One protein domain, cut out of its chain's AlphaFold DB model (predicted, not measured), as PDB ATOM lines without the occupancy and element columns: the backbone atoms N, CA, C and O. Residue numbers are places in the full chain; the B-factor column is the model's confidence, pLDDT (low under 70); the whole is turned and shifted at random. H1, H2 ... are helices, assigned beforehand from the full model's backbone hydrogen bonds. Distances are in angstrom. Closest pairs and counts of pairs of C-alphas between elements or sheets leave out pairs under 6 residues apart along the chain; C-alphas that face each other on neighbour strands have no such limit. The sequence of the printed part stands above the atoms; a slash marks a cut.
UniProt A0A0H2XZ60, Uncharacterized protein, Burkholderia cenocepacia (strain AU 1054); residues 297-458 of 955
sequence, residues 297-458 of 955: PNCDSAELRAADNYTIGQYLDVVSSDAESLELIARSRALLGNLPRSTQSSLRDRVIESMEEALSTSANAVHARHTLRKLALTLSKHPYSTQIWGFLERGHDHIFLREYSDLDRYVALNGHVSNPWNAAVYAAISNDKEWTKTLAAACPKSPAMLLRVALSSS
ATOM      1  N   PRO A 297     157.551 142.292 147.652       68.06
ATOM      2  CA  PRO A 297     158.161 141.420 148.633       68.06
ATOM      3  C   PRO A 297     159.623 141.828 148.795       68.06
ATOM      4  O   PRO A 297     160.336 142.039 147.816       68.06
ATOM      5  N   ASN A 298     160.085 141.920 150.040       78.06
ATOM      6  CA  ASN A 298     161.503 142.116 150.307       78.06
ATOM      7  C   ASN A 298     162.275 140.859 149.868       78.06
ATOM      8  O   ASN A 298     162.143 139.807 150.509       78.06
ATOM      9  N   CYS A 299     163.056 140.970 148.788       78.69
ATOM     10  CA  CYS A 299     163.824 139.852 148.241       78.69
ATOM     11  C   CYS A 299     164.946 139.373 149.179       78.69
ATOM     12  O   CYS A 299     165.375 138.230 149.067       78.69
ATOM     13  N   ASP A 300     165.362 140.200 150.142       83.25
ATOM     14  CA  ASP A 300     166.405 139.869 151.120       83.25
ATOM     15  C   ASP A 300     165.832 139.363 152.458       83.25
ATOM     16  O   ASP A 300     166.567 139.135 153.424       83.25
ATOM     17  N   SER A 301     164.509 139.182 152.544       88.06
ATOM     18  CA  SER A 301     163.861 138.705 153.771       88.06
ATOM     19  C   SER A 301     164.347 137.308 154.180       88.06
ATOM     20  O   SER A 301     164.584 136.437 153.340       88.06
ATOM     21  N   ALA A 302     164.464 137.072 155.493       90.88
ATOM     22  CA  ALA A 302     164.763 135.744 156.038       90.88
ATOM     23  C   ALA A 302     163.738 134.696 155.570       90.88
ATOM     24  O   ALA A 302     164.116 133.589 155.204       90.88
ATOM     25  N   GLU A 303     162.465 135.092 155.481       91.12
ATOM     26  CA  GLU A 303     161.376 134.247 154.995       91.12
ATOM     27  C   GLU A 303     161.593 133.769 153.549       91.12
ATOM     28  O   GLU A 303     161.470 132.576 153.267       91.12
ATOM     29  N   LEU A 304     161.939 134.675 152.622       91.12
ATOM     30  CA  LEU A 304     162.164 134.286 151.229       91.12
ATOM     31  C   LEU A 304     163.425 133.430 151.080       91.12
ATOM     32  O   LEU A 304     163.387 132.422 150.378       91.12
ATOM     33  N   ARG A 305     164.509 133.781 151.784       93.12
ATOM     34  CA  ARG A 305     165.749 132.987 151.785       93.12
ATOM     35  C   ARG A 305     165.515 131.565 152.293       93.12
ATOM     36  O   ARG A 305     165.964 130.613 151.666       93.12
ATOM     37  N   ALA A 306     164.750 131.404 153.371       94.69
ATOM     38  CA  ALA A 306     164.365 130.087 153.870       94.69
ATOM     39  C   ALA A 306     163.498 129.319 152.859       94.69
ATOM     40  O   ALA A 306     163.703 128.125 152.648       94.69
ATOM     41  N   ALA A 307     162.559 129.989 152.181       93.06
ATOM     42  CA  ALA A 307     161.761 129.358 151.130       93.06
ATOM     43  C   ALA A 307     162.614 128.923 149.924       93.06
ATOM     44  O   ALA A 307     162.362 127.859 149.346       93.06
ATOM     45  N   ASP A 308     163.626 129.709 149.555       93.69
ATOM     46  CA  ASP A 308     164.576 129.386 148.491       93.69
ATOM     47  C   ASP A 308     165.442 128.179 148.866       93.69
ATOM     48  O   ASP A 308     165.458 127.200 148.114       93.69
ATOM     49  N   ASN A 309     166.049 128.188 150.058       95.31
ATOM     50  CA  ASN A 309     166.835 127.073 150.597       95.31
ATOM     51  C   ASN A 309     166.001 125.786 150.675       95.31
ATOM     52  O   ASN A 309     166.430 124.727 150.214       95.31
ATOM     53  N   TYR A 310     164.756 125.880 151.155       94.56
ATOM     54  CA  TYR A 310     163.814 124.760 151.158       94.56
ATOM     55  C   TYR A 310     163.551 124.225 149.747       94.56
ATOM     56  O   TYR A 310     163.462 123.015 149.538       94.56
ATOM     57  N   THR A 311     163.411 125.115 148.763       92.94
ATOM     58  CA  THR A 311     163.109 124.742 147.376       92.94
ATOM     59  C   THR A 311     164.258 123.964 146.737       92.94
ATOM     60  O   THR A 311     164.000 122.979 146.046       92.94
ATOM     61  N   ILE A 312     165.507 124.352 147.003       94.56
ATOM     62  CA  ILE A 312     166.707 123.696 146.457       94.56
ATOM     63  C   ILE A 312     167.242 122.549 147.332       94.56
ATOM     64  O   ILE A 312     168.235 121.920 146.981       94.56
ATOM     65  N   GLY A 313     166.571 122.229 148.445       93.75
ATOM     66  CA  GLY A 313     166.907 121.088 149.306       93.75
ATOM     67  C   GLY A 313     167.960 121.357 150.386       93.75
ATOM     68  O   GLY A 313     168.451 120.414 150.999       93.75
ATOM     69  N   GLN A 314     168.294 122.621 150.649       95.38
ATOM     70  CA  GLN A 314     169.194 123.047 151.725       95.38
ATOM     71  C   GLN A 314     168.445 123.142 153.063       95.38
ATOM     72  O   GLN A 314     168.279 124.211 153.642       95.38
ATOM     73  N   TYR A 315     167.929 122.013 153.551       94.81
ATOM     74  CA  TYR A 315     167.038 121.995 154.718       94.81
ATOM     75  C   TYR A 315     167.710 122.392 156.027       94.81
ATOM     76  O   TYR A 315     167.051 122.986 156.876       94.81
ATOM     77  N   LEU A 316     169.002 122.100 156.189       94.38
ATOM     78  CA  LEU A 316     169.732 122.468 157.401       94.38
ATOM     79  C   LEU A 316     169.758 123.992 157.582       94.38
ATOM     80  O   LEU A 316     169.453 124.477 158.668       94.38
ATOM     81  N   ASP A 317     169.986 124.727 156.491       94.94
ATOM     82  CA  ASP A 317     169.989 126.192 156.485       94.94
ATOM     83  C   ASP A 317     168.601 126.779 156.782       94.94
ATOM     84  O   ASP A 317     168.494 127.879 157.316       94.94
ATOM     85  N   VAL A 318     167.522 126.056 156.454       95.44
ATOM     86  CA  VAL A 318     166.152 126.448 156.823       95.44
ATOM     87  C   VAL A 318     165.932 126.268 158.322       95.44
ATOM     88  O   VAL A 318     165.387 127.160 158.969       95.44
ATOM     89  N   VAL A 319     166.369 125.136 158.881       92.88
ATOM     90  CA  VAL A 319     166.218 124.832 160.312       92.88
ATOM     91  C   VAL A 319     166.987 125.831 161.180       92.88
ATOM     92  O   VAL A 319     166.472 126.242 162.216       92.88
ATOM     93  N   SER A 320     168.168 126.270 160.739       89.69
ATOM     94  CA  SER A 320     168.978 127.282 161.431       89.69
ATOM     95  C   SER A 320     168.610 128.734 161.102       89.69
ATOM     96  O   SER A 320     169.327 129.644 161.510       89.69
ATOM     97  N   SER A 321     167.554 128.973 160.319       90.25
ATOM     98  CA  SER A 321     167.165 130.324 159.904       90.25
ATOM     99  C   SER A 321     166.272 131.036 160.921       90.25
ATOM    100  O   SER A 321     165.507 130.415 161.664       90.25
ATOM    101  N   ASP A 322     166.275 132.368 160.845       86.38
ATOM    102  CA  ASP A 322     165.339 133.251 161.553       86.38
ATOM    103  C   ASP A 322     163.965 133.347 160.856       86.38
ATOM    104  O   ASP A 322     163.238 134.328 161.020       86.38
ATOM    105  N   ALA A 323     163.604 132.371 160.016       87.56
ATOM    106  CA  ALA A 323     162.302 132.363 159.361       87.56
ATOM    107  C   ALA A 323     161.167 132.227 160.386       87.56
ATOM    108  O   ALA A 323     161.248 131.470 161.362       87.56
ATOM    109  N   GLU A 324     160.078 132.953 160.132       87.81
ATOM    110  CA  GLU A 324     158.893 132.942 160.990       87.81
ATOM    111  C   GLU A 324     157.929 131.803 160.640       87.81
ATOM    112  O   GLU A 324     157.064 131.469 161.451       87.81
ATOM    113  N   SER A 325     158.052 131.216 159.444       90.81
ATOM    114  CA  SER A 325     157.219 130.096 159.001       90.81
ATOM    115  C   SER A 325     157.595 128.791 159.695       90.81
ATOM    116  O   SER A 325     158.499 128.059 159.278       90.81
ATOM    117  N   LEU A 326     156.847 128.472 160.751       92.69
ATOM    118  CA  LEU A 326     157.066 127.279 161.570       92.69
ATOM    119  C   LEU A 326     156.842 125.991 160.777       92.69
ATOM    120  O   LEU A 326     157.600 125.035 160.916       92.69
ATOM    121  N   GLU A 327     155.846 125.980 159.888       91.06
ATOM    122  CA  GLU A 327     155.567 124.824 159.032       91.06
ATOM    123  C   GLU A 327     156.718 124.556 158.052       91.06
ATOM    124  O   GLU A 327     157.055 123.399 157.801       91.06
ATOM    125  N   LEU A 328     157.337 125.604 157.494       91.81
ATOM    126  CA  LEU A 328     158.470 125.445 156.581       91.81
ATOM    127  C   LEU A 328     159.658 124.789 157.293       91.81
ATOM    128  O   LEU A 328     160.305 123.898 156.734       91.81
ATOM    129  N   ILE A 329     159.903 125.185 158.542       93.94
ATOM    130  CA  ILE A 329     160.946 124.601 159.383       93.94
ATOM    131  C   ILE A 329     160.591 123.155 159.747       93.94
ATOM    132  O   ILE A 329     161.414 122.267 159.539       93.94
ATOM    133  N   ALA A 330     159.363 122.885 160.195       92.75
ATOM    134  CA  ALA A 330     158.905 121.537 160.540       92.75
ATOM    135  C   ALA A 330     159.017 120.558 159.356       92.75
ATOM    136  O   ALA A 330     159.525 119.449 159.505       92.75
ATOM    137  N   ARG A 331     158.633 120.988 158.146       91.88
ATOM    138  CA  ARG A 331     158.808 120.195 156.915       91.88
ATOM    139  C   ARG A 331     160.279 119.962 156.579       91.88
ATOM    140  O   ARG A 331     160.628 118.888 156.103       91.88
ATOM    141  N   SER A 332     161.139 120.952 156.815       94.06
ATOM    142  CA  SER A 332     162.588 120.816 156.608       94.06
ATOM    143  C   SER A 332     163.197 119.794 157.567       94.06
ATOM    144  O   SER A 332     164.009 118.976 157.141       94.06
ATOM    145  N   ARG A 333     162.755 119.780 158.831       92.62
ATOM    146  CA  ARG A 333     163.155 118.763 159.814       92.62
ATOM    147  C   ARG A 333     162.700 117.361 159.396       92.62
ATOM    148  O   ARG A 333     163.533 116.461 159.305       92.62
ATOM    149  N   ALA A 334     161.437 117.221 158.989       90.31
ATOM    150  CA  ALA A 334     160.891 115.961 158.481       90.31
ATOM    151  C   ALA A 334     161.633 115.432 157.233       90.31
ATOM    152  O   ALA A 334     161.711 114.222 157.023       90.31
ATOM    153  N   LEU A 335     162.184 116.326 156.401       91.38
ATOM    154  CA  LEU A 335     162.986 115.971 155.222       91.38
ATOM    155  C   LEU A 335     164.426 115.567 155.557       91.38
ATOM    156  O   LEU A 335     164.999 114.766 154.823       91.38
ATOM    157  N   LEU A 336     165.009 116.113 156.627       90.94
ATOM    158  CA  LEU A 336     166.335 115.714 157.111       90.94
ATOM    159  C   LEU A 336     166.292 114.355 157.815       90.94
ATOM    160  O   LEU A 336     167.202 113.551 157.630       90.94
ATOM    161  N   GLY A 337     165.225 114.093 158.577       81.00
ATOM    162  CA  GLY A 337     165.087 112.897 159.408       81.00
ATOM    163  C   GLY A 337     166.048 112.890 160.608       81.00
ATOM    164  O   GLY A 337     167.139 113.452 160.560       81.00
ATOM    165  N   ASN A 338     165.647 112.238 161.705       69.38
ATOM    166  CA  ASN A 338     166.499 111.958 162.876       69.38
ATOM    167  C   ASN A 338     167.220 113.173 163.501       69.38
ATOM    168  O   ASN A 338     168.320 113.033 164.036       69.38
ATOM    169  N   LEU A 339     166.613 114.363 163.470       80.25
ATOM    170  CA  LEU A 339     167.127 115.497 164.237       80.25
ATOM    171  C   LEU A 339     166.821 115.308 165.730       80.25
ATOM    172  O   LEU A 339     165.695 114.937 166.075       80.25
ATOM    173  N   PRO A 340     167.778 115.592 166.630       78.00
ATOM    174  CA  PRO A 340     167.515 115.544 168.060       78.00
ATOM    175  C   PRO A 340     166.415 116.548 168.435       78.00
ATOM    176  O   PRO A 340     166.323 117.650 167.877       78.00
ATOM    177  N   ARG A 341     165.567 116.143 169.383       80.06
ATOM    178  CA  ARG A 341     164.616 117.036 170.057       80.06
ATOM    179  C   ARG A 341     165.393 117.995 170.958       80.06
ATOM    180  O   ARG A 341     166.433 117.621 171.505       80.06
ATOM    181  N   SER A 342     164.909 119.222 171.101       75.19
ATOM    182  CA  SER A 342     165.543 120.205 171.980       75.19
ATOM    183  C   SER A 342     165.382 119.803 173.450       75.19
ATOM    184  O   SER A 342     164.284 119.485 173.900       75.19
ATOM    185  N   THR A 343     166.471 119.822 174.227       58.94
ATOM    186  CA  THR A 343     166.468 119.460 175.660       58.94
ATOM    187  C   THR A 343     165.847 120.534 176.558       58.94
ATOM    188  O   THR A 343     165.408 120.229 177.662       58.94
ATOM    189  N   GLN A 344     165.811 121.788 176.099       60.22
ATOM    190  CA  GLN A 344     165.108 122.911 176.728       60.22
ATOM    191  C   GLN A 344     164.308 123.626 175.635       60.22
ATOM    192  O   GLN A 344     164.723 124.652 175.102       60.22
ATOM    193  N   SER A 345     163.198 123.016 175.220       72.50
ATOM    194  CA  SER A 345     162.416 123.485 174.076       72.50
ATOM    195  C   SER A 345     161.666 124.781 174.404       72.50
ATOM    196  O   SER A 345     160.797 124.787 175.283       72.50
ATOM    197  N   SER A 346     161.947 125.855 173.662       87.62
ATOM    198  CA  SER A 346     161.122 127.070 173.664       87.62
ATOM    199  C   SER A 346     159.690 126.775 173.179       87.62
ATOM    200  O   SER A 346     159.427 125.714 172.603       87.62
ATOM    201  N   LEU A 347     158.738 127.703 173.359       88.88
ATOM    202  CA  LEU A 347     157.386 127.536 172.793       88.88
ATOM    203  C   LEU A 347     157.441 127.371 171.269       88.88
ATOM    204  O   LEU A 347     156.718 126.544 170.714       88.88
ATOM    205  N   ARG A 348     158.336 128.108 170.599       91.25
ATOM    206  CA  ARG A 348     158.610 127.955 169.167       91.25
ATOM    207  C   ARG A 348     159.038 126.528 168.825       91.25
ATOM    208  O   ARG A 348     158.458 125.933 167.917       91.25
ATOM    209  N   ASP A 349     160.007 125.977 169.553       90.38
ATOM    210  CA  ASP A 349     160.524 124.630 169.286       90.38
ATOM    211  C   ASP A 349     159.446 123.574 169.513       90.38
ATOM    212  O   ASP A 349     159.238 122.731 168.647       90.38
ATOM    213  N   ARG A 350     158.677 123.680 170.607       91.25
ATOM    214  CA  ARG A 350     157.548 122.775 170.898       91.25
ATOM    215  C   ARG A 350     156.526 122.744 169.765       91.25
ATOM    216  O   ARG A 350     156.043 121.669 169.407       91.25
ATOM    217  N   VAL A 351     156.193 123.906 169.192       94.00
ATOM    218  CA  VAL A 351     155.273 123.997 168.047       94.00
ATOM    219  C   VAL A 351     155.878 123.340 166.808       94.00
ATOM    220  O   VAL A 351     155.205 122.529 166.178       94.00
ATOM    221  N   ILE A 352     157.130 123.655 166.464       93.62
ATOM    222  CA  ILE A 352     157.820 123.090 165.289       93.62
ATOM    223  C   ILE A 352     157.914 121.565 165.396       93.62
ATOM    224  O   ILE A 352     157.606 120.854 164.444       93.62
ATOM    225  N   GLU A 353     158.312 121.070 166.559       91.81
ATOM    226  CA  GLU A 353     158.471 119.652 166.857       91.81
ATOM    227  C   GLU A 353     157.132 118.901 166.837       91.81
ATOM    228  O   GLU A 353     157.041 117.800 166.296       91.81
ATOM    229  N   SER A 354     156.064 119.518 167.349       92.06
ATOM    230  CA  SER A 354     154.716 118.944 167.270       92.06
ATOM    231  C   SER A 354     154.156 118.991 165.842       92.06
ATOM    232  O   SER A 354     153.449 118.074 165.432       92.06
ATOM    233  N   MET A 355     154.486 120.015 165.043       92.44
ATOM    234  CA  MET A 355     154.166 120.047 163.609       92.44
ATOM    235  C   MET A 355     154.912 118.951 162.844       92.44
ATOM    236  O   MET A 355     154.307 118.279 162.017       92.44
ATOM    237  N   GLU A 356     156.201 118.746 163.121       91.00
ATOM    238  CA  GLU A 356     157.009 117.671 162.532       91.00
ATOM    239  C   GLU A 356     156.414 116.293 162.851       91.00
ATOM    240  O   GLU A 356     156.225 115.474 161.954       91.00
ATOM    241  N   GLU A 357     156.045 116.051 164.107       87.81
ATOM    242  CA  GLU A 357     155.442 114.786 164.529       87.81
ATOM    243  C   GLU A 357     154.041 114.583 163.945       87.81
ATOM    244  O   GLU A 357     153.716 113.486 163.492       87.81
ATOM    245  N   ALA A 358     153.239 115.646 163.848       85.94
ATOM    246  CA  ALA A 358     151.940 115.618 163.180       85.94
ATOM    247  C   ALA A 358     152.039 115.395 161.657       85.94
ATOM    248  O   ALA A 358     151.058 114.968 161.044       85.94
ATOM    249  N   LEU A 359     153.197 115.676 161.048       84.12
ATOM    250  CA  LEU A 359     153.515 115.341 159.658       84.12
ATOM    251  C   LEU A 359     153.978 113.883 159.488       84.12
ATOM    252  O   LEU A 359     154.219 113.477 158.356       84.12
ATOM    253  N   SER A 360     154.134 113.102 160.559       76.56
ATOM    254  CA  SER A 360     154.544 111.691 160.493       76.56
ATOM    255  C   SER A 360     153.348 110.726 160.484       76.56
ATOM    256  O   SER A 360     152.229 111.103 160.823       76.56
ATOM    257  N   THR A 361     153.582 109.453 160.145       64.69
ATOM    258  CA  THR A 361     152.607 108.350 160.302       64.69
ATOM    259  C   THR A 361     152.717 107.643 161.658       64.69
ATOM    260  O   THR A 361     152.191 106.542 161.830       64.69
ATOM    261  N   SER A 362     153.420 108.225 162.633       67.12
ATOM    262  CA  SER A 362     153.545 107.619 163.961       67.12
ATOM    263  C   SER A 362     152.198 107.602 164.692       67.12
ATOM    264  O   SER A 362     151.349 108.467 164.468       67.12
ATOM    265  N   ALA A 363     152.008 106.653 165.616       63.47
ATOM    266  CA  ALA A 363     150.847 106.649 166.514       63.47
ATOM    267  C   ALA A 363     150.717 107.980 167.288       63.47
ATOM    268  O   ALA A 363     149.615 108.440 167.588       63.47
ATOM    269  N   ASN A 364     151.847 108.652 167.521       71.75
ATOM    270  CA  ASN A 364     151.911 109.941 168.194       71.75
ATOM    271  C   ASN A 364     151.432 111.119 167.336       71.75
ATOM    272  O   ASN A 364     151.189 112.191 167.885       71.75
ATOM    273  N   ALA A 365     151.254 110.968 166.019       76.88
ATOM    274  CA  ALA A 365     150.807 112.063 165.156       76.88
ATOM    275  C   ALA A 365     149.433 112.611 165.584       76.88
ATOM    276  O   ALA A 365     149.191 113.818 165.520       76.88
ATOM    277  N   VAL A 366     148.540 111.740 166.072       75.88
ATOM    278  CA  VAL A 366     147.241 112.148 166.631       75.88
ATOM    279  C   VAL A 366     147.448 112.982 167.892       75.88
ATOM    280  O   VAL A 366     146.920 114.092 167.980       75.88
ATOM    281  N   HIS A 367     148.273 112.497 168.824       80.81
ATOM    282  CA  HIS A 367     148.611 113.219 170.049       80.81
ATOM    283  C   HIS A 367     149.229 114.590 169.738       80.81
ATOM    284  O   HIS A 367     148.741 115.602 170.230       80.81
ATOM    285  N   ALA A 368     150.189 114.657 168.813       86.44
ATOM    286  CA  ALA A 368     150.816 115.902 168.382       86.44
ATOM    287  C   ALA A 368     149.802 116.920 167.827       86.44
ATOM    288  O   ALA A 368     149.907 118.115 168.105       86.44
ATOM    289  N   ARG A 369     148.763 116.479 167.100       86.38
ATOM    290  CA  ARG A 369     147.669 117.371 166.663       86.38
ATOM    291  C   ARG A 369     146.841 117.896 167.840       86.38
ATOM    292  O   ARG A 369     146.442 119.061 167.808       86.38
ATOM    293  N   HIS A 370     146.593 117.088 168.872       83.75
ATOM    294  CA  HIS A 370     145.944 117.554 170.106       83.75
ATOM    295  C   HIS A 370     146.821 118.566 170.855       83.75
ATOM    296  O   HIS A 370     146.331 119.638 171.221       83.75
ATOM    297  N   THR A 371     148.121 118.292 170.984       88.25
ATOM    298  CA  THR A 371     149.104 119.218 171.560       88.25
ATOM    299  C   THR A 371     149.128 120.542 170.800       88.25
ATOM    300  O   THR A 371     149.070 121.606 171.411       88.25
ATOM    301  N   LEU A 372     149.130 120.509 169.464       91.50
ATOM    302  CA  LEU A 372     149.068 121.710 168.630       91.50
ATOM    303  C   LEU A 372     147.787 122.518 168.867       91.50
ATOM    304  O   LEU A 372     147.869 123.736 168.996       91.50
ATOM    305  N   ARG A 373     146.615 121.877 168.979       90.00
ATOM    306  CA  ARG A 373     145.358 122.582 169.311       90.00
ATOM    307  C   ARG A 373     145.449 123.284 170.664       90.00
ATOM    308  O   ARG A 373     145.013 124.428 170.786       90.00
ATOM    309  N   LYS A 374     146.050 122.628 171.662       89.19
ATOM    310  CA  LYS A 374     146.294 123.229 172.977       89.19
ATOM    311  C   LYS A 374     147.259 124.413 172.885       89.19
ATOM    312  O   LYS A 374     146.926 125.501 173.348       89.19
ATOM    313  N   LEU A 375     148.399 124.248 172.216       90.75
ATOM    314  CA  LEU A 375     149.366 125.328 172.001       90.75
ATOM    315  C   LEU A 375     148.732 126.513 171.261       90.75
ATOM    316  O   LEU A 375     148.961 127.659 171.630       90.75
ATOM    317  N   ALA A 376     147.886 126.271 170.261       90.19
ATOM    318  CA  ALA A 376     147.200 127.331 169.526       90.19
ATOM    319  C   ALA A 376     146.210 128.125 170.392       90.19
ATOM    320  O   ALA A 376     146.024 129.323 170.159       90.19
ATOM    321  N   LEU A 377     145.598 127.480 171.390       86.62
ATOM    322  CA  LEU A 377     144.723 128.115 172.371       86.62
ATOM    323  C   LEU A 377     145.517 128.985 173.361       86.62
ATOM    324  O   LEU A 377     145.160 130.138 173.590       86.62
ATOM    325  N   THR A 378     146.626 128.463 173.887       84.88
ATOM    326  CA  THR A 378     147.593 129.201 174.723       84.88
ATOM    327  C   THR A 378     148.155 130.417 173.977       84.88
ATOM    328  O   THR A 378     148.296 131.505 174.530       84.88
ATOM    329  N   LEU A 379     148.416 130.262 172.679       87.88
ATOM    330  CA  LEU A 379     148.986 131.285 171.809       87.88
ATOM    331  C   LEU A 379     147.920 132.154 171.111       87.88
ATOM    332  O   LEU A 379     148.250 132.797 170.122       87.88
ATOM    333  N   SER A 380     146.652 132.189 171.550       81.56
ATOM    334  CA  SER A 380     145.522 132.671 170.721       81.56
ATOM    335  C   SER A 380     145.676 134.074 170.108       81.56
ATOM    336  O   SER A 380     145.060 134.365 169.087       81.56
ATOM    337  N   LYS A 381     146.423 134.974 170.763       84.12
ATOM    338  CA  LYS A 381     146.673 136.352 170.298       84.12
ATOM    339  C   LYS A 381     148.082 136.544 169.711       84.12
ATOM    340  O   LYS A 381     148.411 137.648 169.296       84.12
ATOM    341  N   HIS A 382     148.886 135.484 169.661       89.81
ATOM    342  CA  HIS A 382     150.217 135.439 169.058       89.81
ATOM    343  C   HIS A 382     150.133 134.953 167.591       89.81
ATOM    344  O   HIS A 382     149.334 134.054 167.295       89.81
ATOM    345  N   PRO A 383     150.975 135.450 166.660       88.88
ATOM    346  CA  PRO A 383     150.957 135.045 165.246       88.88
ATOM    347  C   PRO A 383     151.044 133.527 165.008       88.88
ATOM    348  O   PRO A 383     150.451 132.997 164.066       88.88
ATOM    349  N   TYR A 384     151.739 132.801 165.887       91.62
ATOM    350  CA  TYR A 384     151.877 131.342 165.798       91.62
ATOM    351  C   TYR A 384     150.552 130.591 165.918       91.62
ATOM    352  O   TYR A 384     150.408 129.561 165.269       91.62
ATOM    353  N   SER A 385     149.562 131.095 166.664       90.81
ATOM    354  CA  SER A 385     148.248 130.441 166.725       90.81
ATOM    355  C   SER A 385     147.602 130.360 165.345       90.81
ATOM    356  O   SER A 385     147.155 129.291 164.932       90.81
ATOM    357  N   THR A 386     147.668 131.441 164.562       88.88
ATOM    358  CA  THR A 386     147.177 131.454 163.177       88.88
ATOM    359  C   THR A 386     147.927 130.447 162.301       88.88
ATOM    360  O   THR A 386     147.302 129.743 161.508       88.88
ATOM    361  N   GLN A 387     149.250 130.322 162.460       90.62
ATOM    362  CA  GLN A 387     150.038 129.328 161.719       90.62
ATOM    363  C   GLN A 387     149.664 127.889 162.098       90.62
ATOM    364  O   GLN A 387     149.529 127.047 161.210       90.62
ATOM    365  N   ILE A 388     149.458 127.610 163.392       92.38
ATOM    366  CA  ILE A 388     149.057 126.289 163.886       92.38
ATOM    367  C   ILE A 388     147.671 125.917 163.365       92.38
ATOM    368  O   ILE A 388     147.505 124.835 162.809       92.38
ATOM    369  N   TRP A 389     146.690 126.813 163.477       88.44
ATOM    370  CA  TRP A 389     145.349 126.568 162.947       88.44
ATOM    371  C   TRP A 389     145.357 126.380 161.438       88.44
ATOM    372  O   TRP A 389     144.766 125.427 160.934       88.44
ATOM    373  N   GLY A 390     146.108 127.223 160.727       86.31
ATOM    374  CA  GLY A 390     146.368 127.026 159.313       86.31
ATOM    375  C   GLY A 390     146.917 125.628 159.046       86.31
ATOM    376  O   GLY A 390     146.412 124.945 158.172       86.31
ATOM    377  N   PHE A 391     147.941 125.178 159.766       88.06
ATOM    378  CA  PHE A 391     148.526 123.846 159.594       88.06
ATOM    379  C   PHE A 391     147.538 122.700 159.889       88.06
ATOM    380  O   PHE A 391     147.483 121.738 159.129       88.06
ATOM    381  N   LEU A 392     146.756 122.801 160.967       85.75
ATOM    382  CA  LEU A 392     145.842 121.744 161.410       85.75
ATOM    383  C   LEU A 392     144.629 121.572 160.492       85.75
ATOM    384  O   LEU A 392     144.193 120.443 160.265       85.75
ATOM    385  N   GLU A 393     144.079 122.674 159.992       78.38
ATOM    386  CA  GLU A 393     142.854 122.676 159.187       78.38
ATOM    387  C   GLU A 393     143.128 122.543 157.691       78.38
ATOM    388  O   GLU A 393     142.268 122.094 156.930       78.38
ATOM    389  N   ARG A 394     144.336 122.900 157.243       72.69
ATOM    390  CA  ARG A 394     144.757 122.585 155.884       72.69
ATOM    391  C   ARG A 394     144.954 121.076 155.783       72.69
ATOM    392  O   ARG A 394     145.938 120.529 156.272       72.69
ATOM    393  N   GLY A 395     144.065 120.393 155.059       56.88
ATOM    394  CA  GLY A 395     144.503 119.203 154.327       56.88
ATOM    395  C   GLY A 395     145.690 119.652 153.481       56.88
ATOM    396  O   GLY A 395     145.568 120.693 152.840       56.88
ATOM    397  N   HIS A 396     146.857 119.005 153.575       56.00
ATOM    398  CA  HIS A 396     148.157 119.483 153.058       56.00
ATOM    399  C   HIS A 396     148.240 119.542 151.507       56.00
ATOM    400  O   HIS A 396     149.212 119.124 150.879       56.00
ATOM    401  N   ASP A 397     147.227 120.141 150.888       56.62
ATOM    402  CA  ASP A 397     146.707 119.913 149.547       56.62
ATOM    403  C   ASP A 397     146.560 121.199 148.753       56.62
ATOM    404  O   ASP A 397     145.902 121.205 147.717       56.62
ATOM    405  N   HIS A 398     147.196 122.295 149.174       54.69
ATOM    406  CA  HIS A 398     147.204 123.555 148.420       54.69
ATOM    407  C   HIS A 398     147.557 123.387 146.939       54.69
ATOM    408  O   HIS A 398     147.208 124.214 146.101       54.69
ATOM    409  N   ILE A 399     148.263 122.310 146.608       57.22
ATOM    410  CA  ILE A 399     148.654 121.993 145.247       57.22
ATOM    411  C   ILE A 399     147.467 121.463 144.419       57.22
ATOM    412  O   ILE A 399     147.425 121.687 143.212       57.22
ATOM    413  N   PHE A 400     146.449 120.880 145.051       59.62
ATOM    414  CA  PHE A 400     145.214 120.389 144.426       59.62
ATOM    415  C   PHE A 400     143.996 121.296 144.646       59.62
ATOM    416  O   PHE A 400     142.976 121.107 143.983       59.62
ATOM    417  N   LEU A 401     144.079 122.272 145.556       62.88
ATOM    418  CA  LEU A 401     142.986 123.210 145.802       62.88
ATOM    419  C   LEU A 401     142.712 124.067 144.559       62.88
ATOM    420  O   LEU A 401     143.604 124.722 144.021       62.88
ATOM    421  N   ARG A 402     141.447 124.061 144.124       61.31
ATOM    422  CA  ARG A 402     140.927 124.977 143.096       61.31
ATOM    423  C   ARG A 402     140.514 126.322 143.693       61.31
ATOM    424  O   ARG A 402     140.574 127.333 143.005       61.31
ATOM    425  N   GLU A 403     140.140 126.323 144.971       72.38
ATOM    426  CA  GLU A 403     139.721 127.497 145.731       72.38
ATOM    427  C   GLU A 403     140.354 127.484 147.125       72.38
ATOM    428  O   GLU A 403     140.564 126.423 147.715       72.38
ATOM    429  N   TYR A 404     140.656 128.673 147.644       81.38
ATOM    430  CA  TYR A 404     141.193 128.863 148.991       81.38
ATOM    431  C   TYR A 404     140.063 129.154 149.974       81.38
ATOM    432  O   TYR A 404     139.193 129.988 149.697       81.38
ATOM    433  N   SER A 405     140.104 128.497 151.131       83.81
ATOM    434  CA  SER A 405     139.153 128.724 152.215       83.81
ATOM    435  C   SER A 405     139.345 130.103 152.861       83.81
ATOM    436  O   SER A 405     140.382 130.750 152.696       83.81
ATOM    437  N   ASP A 406     138.363 130.549 153.649       86.38
ATOM    438  CA  ASP A 406     138.491 131.788 154.431       86.38
ATOM    439  C   ASP A 406     139.685 131.733 155.392       86.38
ATOM    440  O   ASP A 406     140.372 132.734 155.588       86.38
ATOM    441  N   LEU A 407     139.993 130.549 155.935       85.44
ATOM    442  CA  LEU A 407     141.146 130.366 156.810       85.44
ATOM    443  C   LEU A 407     142.464 130.510 156.044       85.44
ATOM    444  O   LEU A 407     143.363 131.178 156.538       85.44
ATOM    445  N   ASP A 408     142.573 129.962 154.830       85.31
ATOM    446  CA  ASP A 408     143.775 130.134 153.998       85.31
ATOM    447  C   ASP A 408     144.042 131.617 153.725       85.31
ATOM    448  O   ASP A 408     145.168 132.098 153.858       85.31
ATOM    449  N   ARG A 409     142.979 132.362 153.392       88.62
ATOM    450  CA  ARG A 409     143.034 133.811 153.167       88.62
ATOM    451  C   ARG A 409     143.434 134.564 154.436       88.62
ATOM    452  O   ARG A 409     144.301 135.432 154.379       88.62
ATOM    453  N   TYR A 410     142.844 134.215 155.577       89.75
ATOM    454  CA  TYR A 410     143.162 134.813 156.873       89.75
ATOM    455  C   TYR A 410     144.621 134.555 157.294       89.75
ATOM    456  O   TYR A 410     145.324 135.486 157.686       89.75
ATOM    457  N   VAL A 411     145.109 133.317 157.143       88.62
ATOM    458  CA  VAL A 411     146.500 132.930 157.429       88.62
ATOM    459  C   VAL A 411     147.473 133.696 156.533       88.62
ATOM    460  O   VAL A 411     148.460 134.237 157.031       88.62
ATOM    461  N   ALA A 412     147.171 133.813 155.236       88.06
ATOM    462  CA  ALA A 412     147.996 134.577 154.304       88.06
ATOM    463  C   ALA A 412     148.107 136.055 154.708       88.06
ATOM    464  O   ALA A 412     149.208 136.597 154.721       88.06
ATOM    465  N   LEU A 413     146.994 136.681 155.115       89.81
ATOM    466  CA  LEU A 413     146.973 138.068 155.594       89.81
ATOM    467  C   LEU A 413     147.740 138.270 156.913       89.81
ATOM    468  O   LEU A 413     148.105 139.405 157.221       89.81
ATOM    469  N   ASN A 414     147.969 137.217 157.702       88.88
ATOM    470  CA  ASN A 414     148.715 137.272 158.964       88.88
ATOM    471  C   ASN A 414     150.229 137.027 158.774       88.88
ATOM    472  O   ASN A 414     151.047 137.581 159.512       88.88
ATOM    473  N   GLY A 415     150.597 136.225 157.768       85.31
ATOM    474  CA  GLY A 415     151.980 135.865 157.449       85.31
ATOM    475  C   GLY A 415     152.784 136.961 156.740       85.31
ATOM    476  O   GLY A 415     152.346 138.096 156.578       85.31
ATOM    477  N   HIS A 416     153.994 136.630 156.295       82.00
ATOM    478  CA  HIS A 416     154.836 137.565 155.547       82.00
ATOM    479  C   HIS A 416     154.402 137.630 154.071       82.00
ATOM    480  O   HIS A 416     154.212 136.588 153.439       82.00
ATOM    481  N   VAL A 417     154.306 138.830 153.483       79.12
ATOM    482  CA  VAL A 417     153.937 138.987 152.056       79.12
ATOM    483  C   VAL A 417     154.972 138.358 151.113       79.12
ATOM    484  O   VAL A 417     154.633 137.887 150.032       79.12
ATOM    485  N   SER A 418     156.239 138.297 151.548       79.75
ATOM    486  CA  SER A 418     157.321 137.621 150.815       79.75
ATOM    487  C   SER A 418     157.260 136.098 150.873       79.75
ATOM    488  O   SER A 418     158.037 135.466 150.166       79.75
ATOM    489  N   ASN A 419     156.381 135.496 151.683       84.44
ATOM    490  CA  ASN A 419     156.224 134.047 151.681       84.44
ATOM    491  C   ASN A 419     155.629 133.613 150.325       84.44
ATOM    492  O   ASN A 419     154.464 133.920 150.038       84.44
ATOM    493  N   PRO A 420     156.371 132.852 149.495       82.75
ATOM    494  CA  PRO A 420     155.910 132.485 148.157       82.75
ATOM    495  C   PRO A 420     154.617 131.657 148.164       82.75
ATOM    496  O   PRO A 420     153.905 131.595 147.165       82.75
ATOM    497  N   TRP A 421     154.292 130.993 149.276       80.06
ATOM    498  CA  TRP A 421     153.102 130.154 149.410       80.06
ATOM    499  C   TRP A 421     151.828 130.990 149.524       80.06
ATOM    500  O   TRP A 421     150.777 130.558 149.058       80.06
ATOM    501  N   ASN A 422     151.938 132.211 150.048       82.12
ATOM    502  CA  ASN A 422     150.810 133.126 150.163       82.12
ATOM    503  C   ASN A 422     150.493 133.821 148.833       82.12
ATOM    504  O   ASN A 422     149.377 134.298 148.660       82.12
ATOM    505  N   ALA A 423     151.423 133.854 147.869       79.50
ATOM    506  CA  ALA A 423     151.273 134.597 146.614       79.50
ATOM    507  C   ALA A 423     149.971 134.265 145.861       79.50
ATOM    508  O   ALA A 423     149.222 135.163 145.482       79.50
ATOM    509  N   ALA A 424     149.663 132.976 145.699       78.19
ATOM    510  CA  ALA A 424     148.447 132.545 145.013       78.19
ATOM    511  C   ALA A 424     147.170 132.826 145.828       78.19
ATOM    512  O   ALA A 424     146.110 133.050 145.245       78.19
ATOM    513  N   VAL A 425     147.270 132.853 147.160       83.62
ATOM    514  CA  VAL A 425     146.162 133.244 148.042       83.62
ATOM    515  C   VAL A 425     145.896 134.744 147.914       83.62
ATOM    516  O   VAL A 425     144.750 135.142 147.743       83.62
ATOM    517  N   TYR A 426     146.942 135.575 147.907       81.44
ATOM    518  CA  TYR A 426     146.821 137.016 147.674       81.44
ATOM    519  C   TYR A 426     146.203 137.329 146.317       81.44
ATOM    520  O   TYR A 426     145.276 138.128 146.273       81.44
ATOM    521  N   ALA A 427     146.639 136.651 145.251       79.38
ATOM    522  CA  ALA A 427     146.033 136.774 143.924       79.38
ATOM    523  C   ALA A 427     144.519 136.479 143.954       79.38
ATOM    524  O   ALA A 427     143.726 137.161 143.306       79.38
ATOM    525  N   ALA A 428     144.102 135.487 144.750       81.19
ATOM    526  CA  ALA A 428     142.694 135.141 144.928       81.19
ATOM    527  C   ALA A 428     141.908 136.148 145.793       81.19
ATOM    528  O   ALA A 428     140.696 136.265 145.617       81.19
ATOM    529  N   ILE A 429     142.560 136.860 146.721       83.19
ATOM    530  CA  ILE A 429     141.936 137.922 147.532       83.19
ATOM    531  C   ILE A 429     141.810 139.216 146.719       83.19
ATOM    532  O   ILE A 429     140.752 139.839 146.722       83.19
ATOM    533  N   SER A 430     142.874 139.620 146.020       77.50
ATOM    534  CA  SER A 430     142.923 140.864 145.241       77.50
ATOM    535  C   SER A 430     142.187 140.773 143.903       77.50
ATOM    536  O   SER A 430     141.945 141.801 143.270       77.50
ATOM    537  N   ASN A 431     141.838 139.557 143.469       75.00
ATOM    538  CA  ASN A 431     141.341 139.254 142.126       75.00
ATOM    539  C   ASN A 431     142.321 139.688 141.011       75.00
ATOM    540  O   ASN A 431     141.920 139.911 139.867       75.00
ATOM    541  N   ASP A 432     143.611 139.801 141.341       75.94
ATOM    542  CA  ASP A 432     144.689 140.129 140.411       75.94
ATOM    543  C   ASP A 432     145.411 138.849 139.966       75.94
ATOM    544  O   ASP A 432     146.258 138.293 140.672       75.94
ATOM    545  N   LYS A 433     145.083 138.385 138.755       71.00
ATOM    546  CA  LYS A 433     145.688 137.188 138.145       71.00
ATOM    547  C   LYS A 433     147.179 137.356 137.829       71.00
ATOM    548  O   LYS A 433     147.873 136.355 137.661       71.00
ATOM    549  N   GLU A 434     147.678 138.588 137.759       73.25
ATOM    550  CA  GLU A 434     149.079 138.898 137.465       73.25
ATOM    551  C   GLU A 434     149.913 139.134 138.730       73.25
ATOM    552  O   GLU A 434     151.131 139.317 138.642       73.25
ATOM    553  N   TRP A 435     149.304 139.051 139.919       74.12
ATOM    554  CA  TRP A 435     149.987 139.250 141.198       74.12
ATOM    555  C   TRP A 435     151.220 138.347 141.341       74.12
ATOM    556  O   TRP A 435     152.325 138.829 141.582       74.12
ATOM    557  N   THR A 436     151.080 137.040 141.095       76.38
ATOM    558  CA  THR A 436     152.201 136.086 141.189       76.38
ATOM    559  C   THR A 436     153.331 136.420 140.212       76.38
ATOM    560  O   THR A 436     154.504 136.302 140.569       76.38
ATOM    561  N   LYS A 437     153.006 136.877 138.994       77.38
ATOM    562  CA  LYS A 437     154.023 137.282 138.010       77.38
ATOM    563  C   LYS A 437     154.711 138.580 138.419       77.38
ATOM    564  O   LYS A 437     155.925 138.688 138.283       77.38
ATOM    565  N   THR A 438     153.959 139.521 138.981       77.88
ATOM    566  CA  THR A 438     154.481 140.780 139.529       77.88
ATOM    567  C   THR A 438     155.482 140.517 140.654       77.88
ATOM    568  O   THR A 438     156.577 141.076 140.648       77.88
ATOM    569  N   LEU A 439     155.156 139.609 141.581       75.88
ATOM    570  CA  LEU A 439     156.069 139.215 142.659       75.88
ATOM    571  C   LEU A 439     157.331 138.522 142.125       75.88
ATOM    572  O   LEU A 439     158.437 138.825 142.569       75.88
ATOM    573  N   ALA A 440     157.189 137.621 141.152       78.50
ATOM    574  CA  ALA A 440     158.335 136.942 140.552       78.50
ATOM    575  C   ALA A 440     159.244 137.897 139.765       78.50
ATOM    576  O   ALA A 440     160.462 137.750 139.808       78.50
ATOM    577  N   ALA A 441     158.676 138.905 139.097       82.81
ATOM    578  CA  ALA A 441     159.444 139.952 138.427       82.81
ATOM    579  C   ALA A 441     160.240 140.818 139.418       82.81
ATOM    580  O   ALA A 441     161.321 141.291 139.075       82.81
ATOM    581  N   ALA A 442     159.738 140.994 140.646       82.56
ATOM    582  CA  ALA A 442     160.450 141.706 141.704       82.56
ATOM    583  C   ALA A 442     161.650 140.908 142.246       82.56
ATOM    584  O   ALA A 442     162.700 141.493 142.498       82.56
ATOM    585  N   CYS A 443     161.526 139.578 142.365       86.00
ATOM    586  CA  CYS A 443     162.593 138.690 142.847       86.00
ATOM    587  C   CYS A 443     162.946 137.583 141.823       86.00
ATOM    588  O   CYS A 443     162.761 136.397 142.107       86.00
ATOM    589  N   PRO A 444     163.507 137.918 140.644       85.62
ATOM    590  CA  PRO A 444     163.649 136.984 139.516       85.62
ATOM    591  C   PRO A 444     164.663 135.854 139.745       85.62
ATOM    592  O   PRO A 444     164.678 134.875 139.002       85.62
ATOM    593  N   LYS A 445     165.528 135.981 140.757       87.62
ATOM    594  CA  LYS A 445     166.535 134.971 141.122       87.62
ATOM    595  C   LYS A 445     166.041 133.963 142.164       87.62
ATOM    596  O   LYS A 445     166.761 133.008 142.434       87.62
ATOM    597  N   SER A 446     164.857 134.166 142.745       89.94
ATOM    598  CA  SER A 446     164.323 133.291 143.793       89.94
ATOM    599  C   SER A 446     163.792 131.983 143.186       89.94
ATOM    600  O   SER A 446     162.780 132.014 142.471       89.94
ATOM    601  N   PRO A 447     164.413 130.815 143.451       91.12
ATOM    602  CA  PRO A 447     163.872 129.530 143.013       91.12
ATOM    603  C   PRO A 447     162.464 129.266 143.561       91.12
ATOM    604  O   PRO A 447     161.651 128.671 142.852       91.12
ATOM    605  N   ALA A 448     162.138 129.728 144.771       90.25
ATOM    606  CA  ALA A 448     160.813 129.544 145.351       90.25
ATOM    607  C   ALA A 448     159.735 130.355 144.614       90.25
ATOM    608  O   ALA A 448     158.651 129.830 144.351       90.25
ATOM    609  N   MET A 449     160.019 131.604 144.225       86.81
ATOM    610  CA  MET A 449     159.087 132.414 143.427       86.81
ATOM    611  C   MET A 449     158.920 131.859 142.009       86.81
ATOM    612  O   MET A 449     157.792 131.737 141.528       86.81
ATOM    613  N   LEU A 450     160.016 131.445 141.361       86.25
ATOM    614  CA  LEU A 450     159.970 130.803 140.041       86.25
ATOM    615  C   LEU A 450     159.135 129.516 140.064       86.25
ATOM    616  O   LEU A 450     158.291 129.302 139.191       86.25
ATOM    617  N   LEU A 451     159.310 128.690 141.099       86.81
ATOM    618  CA  LEU A 451     158.489 127.502 141.313       86.81
ATOM    619  C   LEU A 451     157.002 127.861 141.442       86.81
ATOM    620  O   LEU A 451     156.149 127.174 140.884       86.81
ATOM    621  N   ARG A 452     156.664 128.939 142.157       83.88
ATOM    622  CA  ARG A 452     155.265 129.359 142.329       83.88
ATOM    623  C   ARG A 452     154.625 129.802 141.025       83.88
ATOM    624  O   ARG A 452     153.496 129.392 140.765       83.88
ATOM    625  N   VAL A 453     155.350 130.544 140.190       81.25
ATOM    626  CA  VAL A 453     154.892 130.883 138.835       81.25
ATOM    627  C   VAL A 453     154.620 129.610 138.035       81.25
ATOM    628  O   VAL A 453     153.518 129.464 137.500       81.25
ATOM    629  N   ALA A 454     155.562 128.660 138.027       81.44
ATOM    630  CA  ALA A 454     155.415 127.394 137.307       81.44
ATOM    631  C   ALA A 454     154.182 126.594 137.767       81.44
ATOM    632  O   ALA A 454     153.459 126.056 136.935       81.44
ATOM    633  N   LEU A 455     153.888 126.573 139.072       79.88
ATOM    634  CA  LEU A 455     152.712 125.883 139.614       79.88
ATOM    635  C   LEU A 455     151.391 126.626 139.355       79.88
ATOM    636  O   LEU A 455     150.346 125.984 139.276       79.88
ATOM    637  N   SER A 456     151.401 127.961 139.264       73.19
ATOM    638  CA  SER A 456     150.188 128.781 139.087       73.19
ATOM    639  C   SER A 456     149.720 128.947 137.639       73.19
ATOM    640  O   SER A 456     148.590 129.372 137.412       73.19
ATOM    641  N   SER A 457     150.578 128.644 136.667       64.81
ATOM    642  CA  SER A 457     150.300 128.874 135.248       64.81
ATOM    643  C   SER A 457     149.319 127.826 134.706       64.81
ATOM    644  O   SER A 457     149.444 126.640 135.007       64.81
ATOM    645  N   SER A 458     148.320 128.250 133.928       54.19
ATOM    646  CA  SER A 458     147.384 127.346 133.246       54.19
ATOM    647  C   SER A 458     148.119 126.444 132.247       54.19
ATOM    648  O   SER A 458     149.116 126.859 131.664       54.19
TER     649      SER A 458
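AT A GLANCE: This is residues 297 to 458 of the 955 residues of an uncharacterized protein of Burkholderia cenocepacia (strain AU 1054) (UniProt A0A0H2XZ60). Ten helices follow one another round an elongated ring, closed where H10 comes back to H1, with H3 and H6 meeting across it. At one end of the ring H4, H5 and H6 form an up-and-down bundle, each running against the one before; at the other end the hairpin of H9 and H10 packs on H8 through H9 and on H1 through H10. The printed part has 162 residues, with H1 to H10 in order along it and no named strand: the class is all helix. It is compact, with a radius of gyration of the C-alphas of 15.7 A, and spans 44 by 31 by 28 A.

HOW THE PARTS SIT: H1, residues 302 to 312, touches H2, residues 315 to 319, closest at the C-alphas of Ala 306 and Val 318, 5.0 A apart. H3, residues 326 to 336, touches H2 with the C-alphas of Tyr 315 and Ser 332 5.0 A apart. H4, residues 347 to 358, touches H3 at a steep tilt of 55 degrees, closest at the C-alphas of Ala 330 and Glu 356, 4.7 A. H5, residues 364 to 378, forms a hairpin with H4, closest at the C-alphas of Ala 358 and Ala 365, 4.2 A. H6, residues 383 to 393, forms a hairpin with H5, with the C-alphas of Ala 376 and Ser 385 4.3 A apart. H3 is the hub, touching H1, H2, H4 and H6; its closest C-alphas to H6 are those of Glu 327 and Phe 391, 7.1 A. H7, residues 406 to 414, forms a hairpin with H6, closest at the C-alphas of Thr 386 and Val 411, 6.0 A. H8, residues 423 to 430, touches H7 about perpendicular, at 74 degrees, closest at the C-alphas of Arg 409 and Val 425, 6.0 A. H9, residues 435 to 442, touches H8, with the C-alphas of Ala 427 and Trp 435 5.4 A apart. H10, residues 447 to 456, forms a hairpin with H9, closest at the C-alphas of Ala 440 and Met 449, 5.4 A. H10 touches H1 about perpendicular, at 74 degrees, closest at the C-alphas of Asp 308 and Ala 448, 4.9 A. In all ten helices every O i to N i+4 pair is within hydrogen-bond range.

IN THESE COORDINATES: H1 begins at C-alpha 302, (164.763, 135.744, 156.038). H5, the longest helix, measures 20.8 A from C-alpha 364 to C-alpha 378; H4 measures 16.3 A and H6 16.0 A. H10 ends at C-alpha 456, (150.188, 128.781, 139.087).

THE WHOLE: The C-alphas farthest apart are those of Thr 343 and Ser 458, 47.2 A. The printed part has no cut, and the link from H6 to H7, residues 394 to 405, is long. Of the printed part the mean pLDDT is 83.3; it is under 70 at residues 297, 338, 343 to 344, 361 to 363, 395 to 402 and 457 to 458.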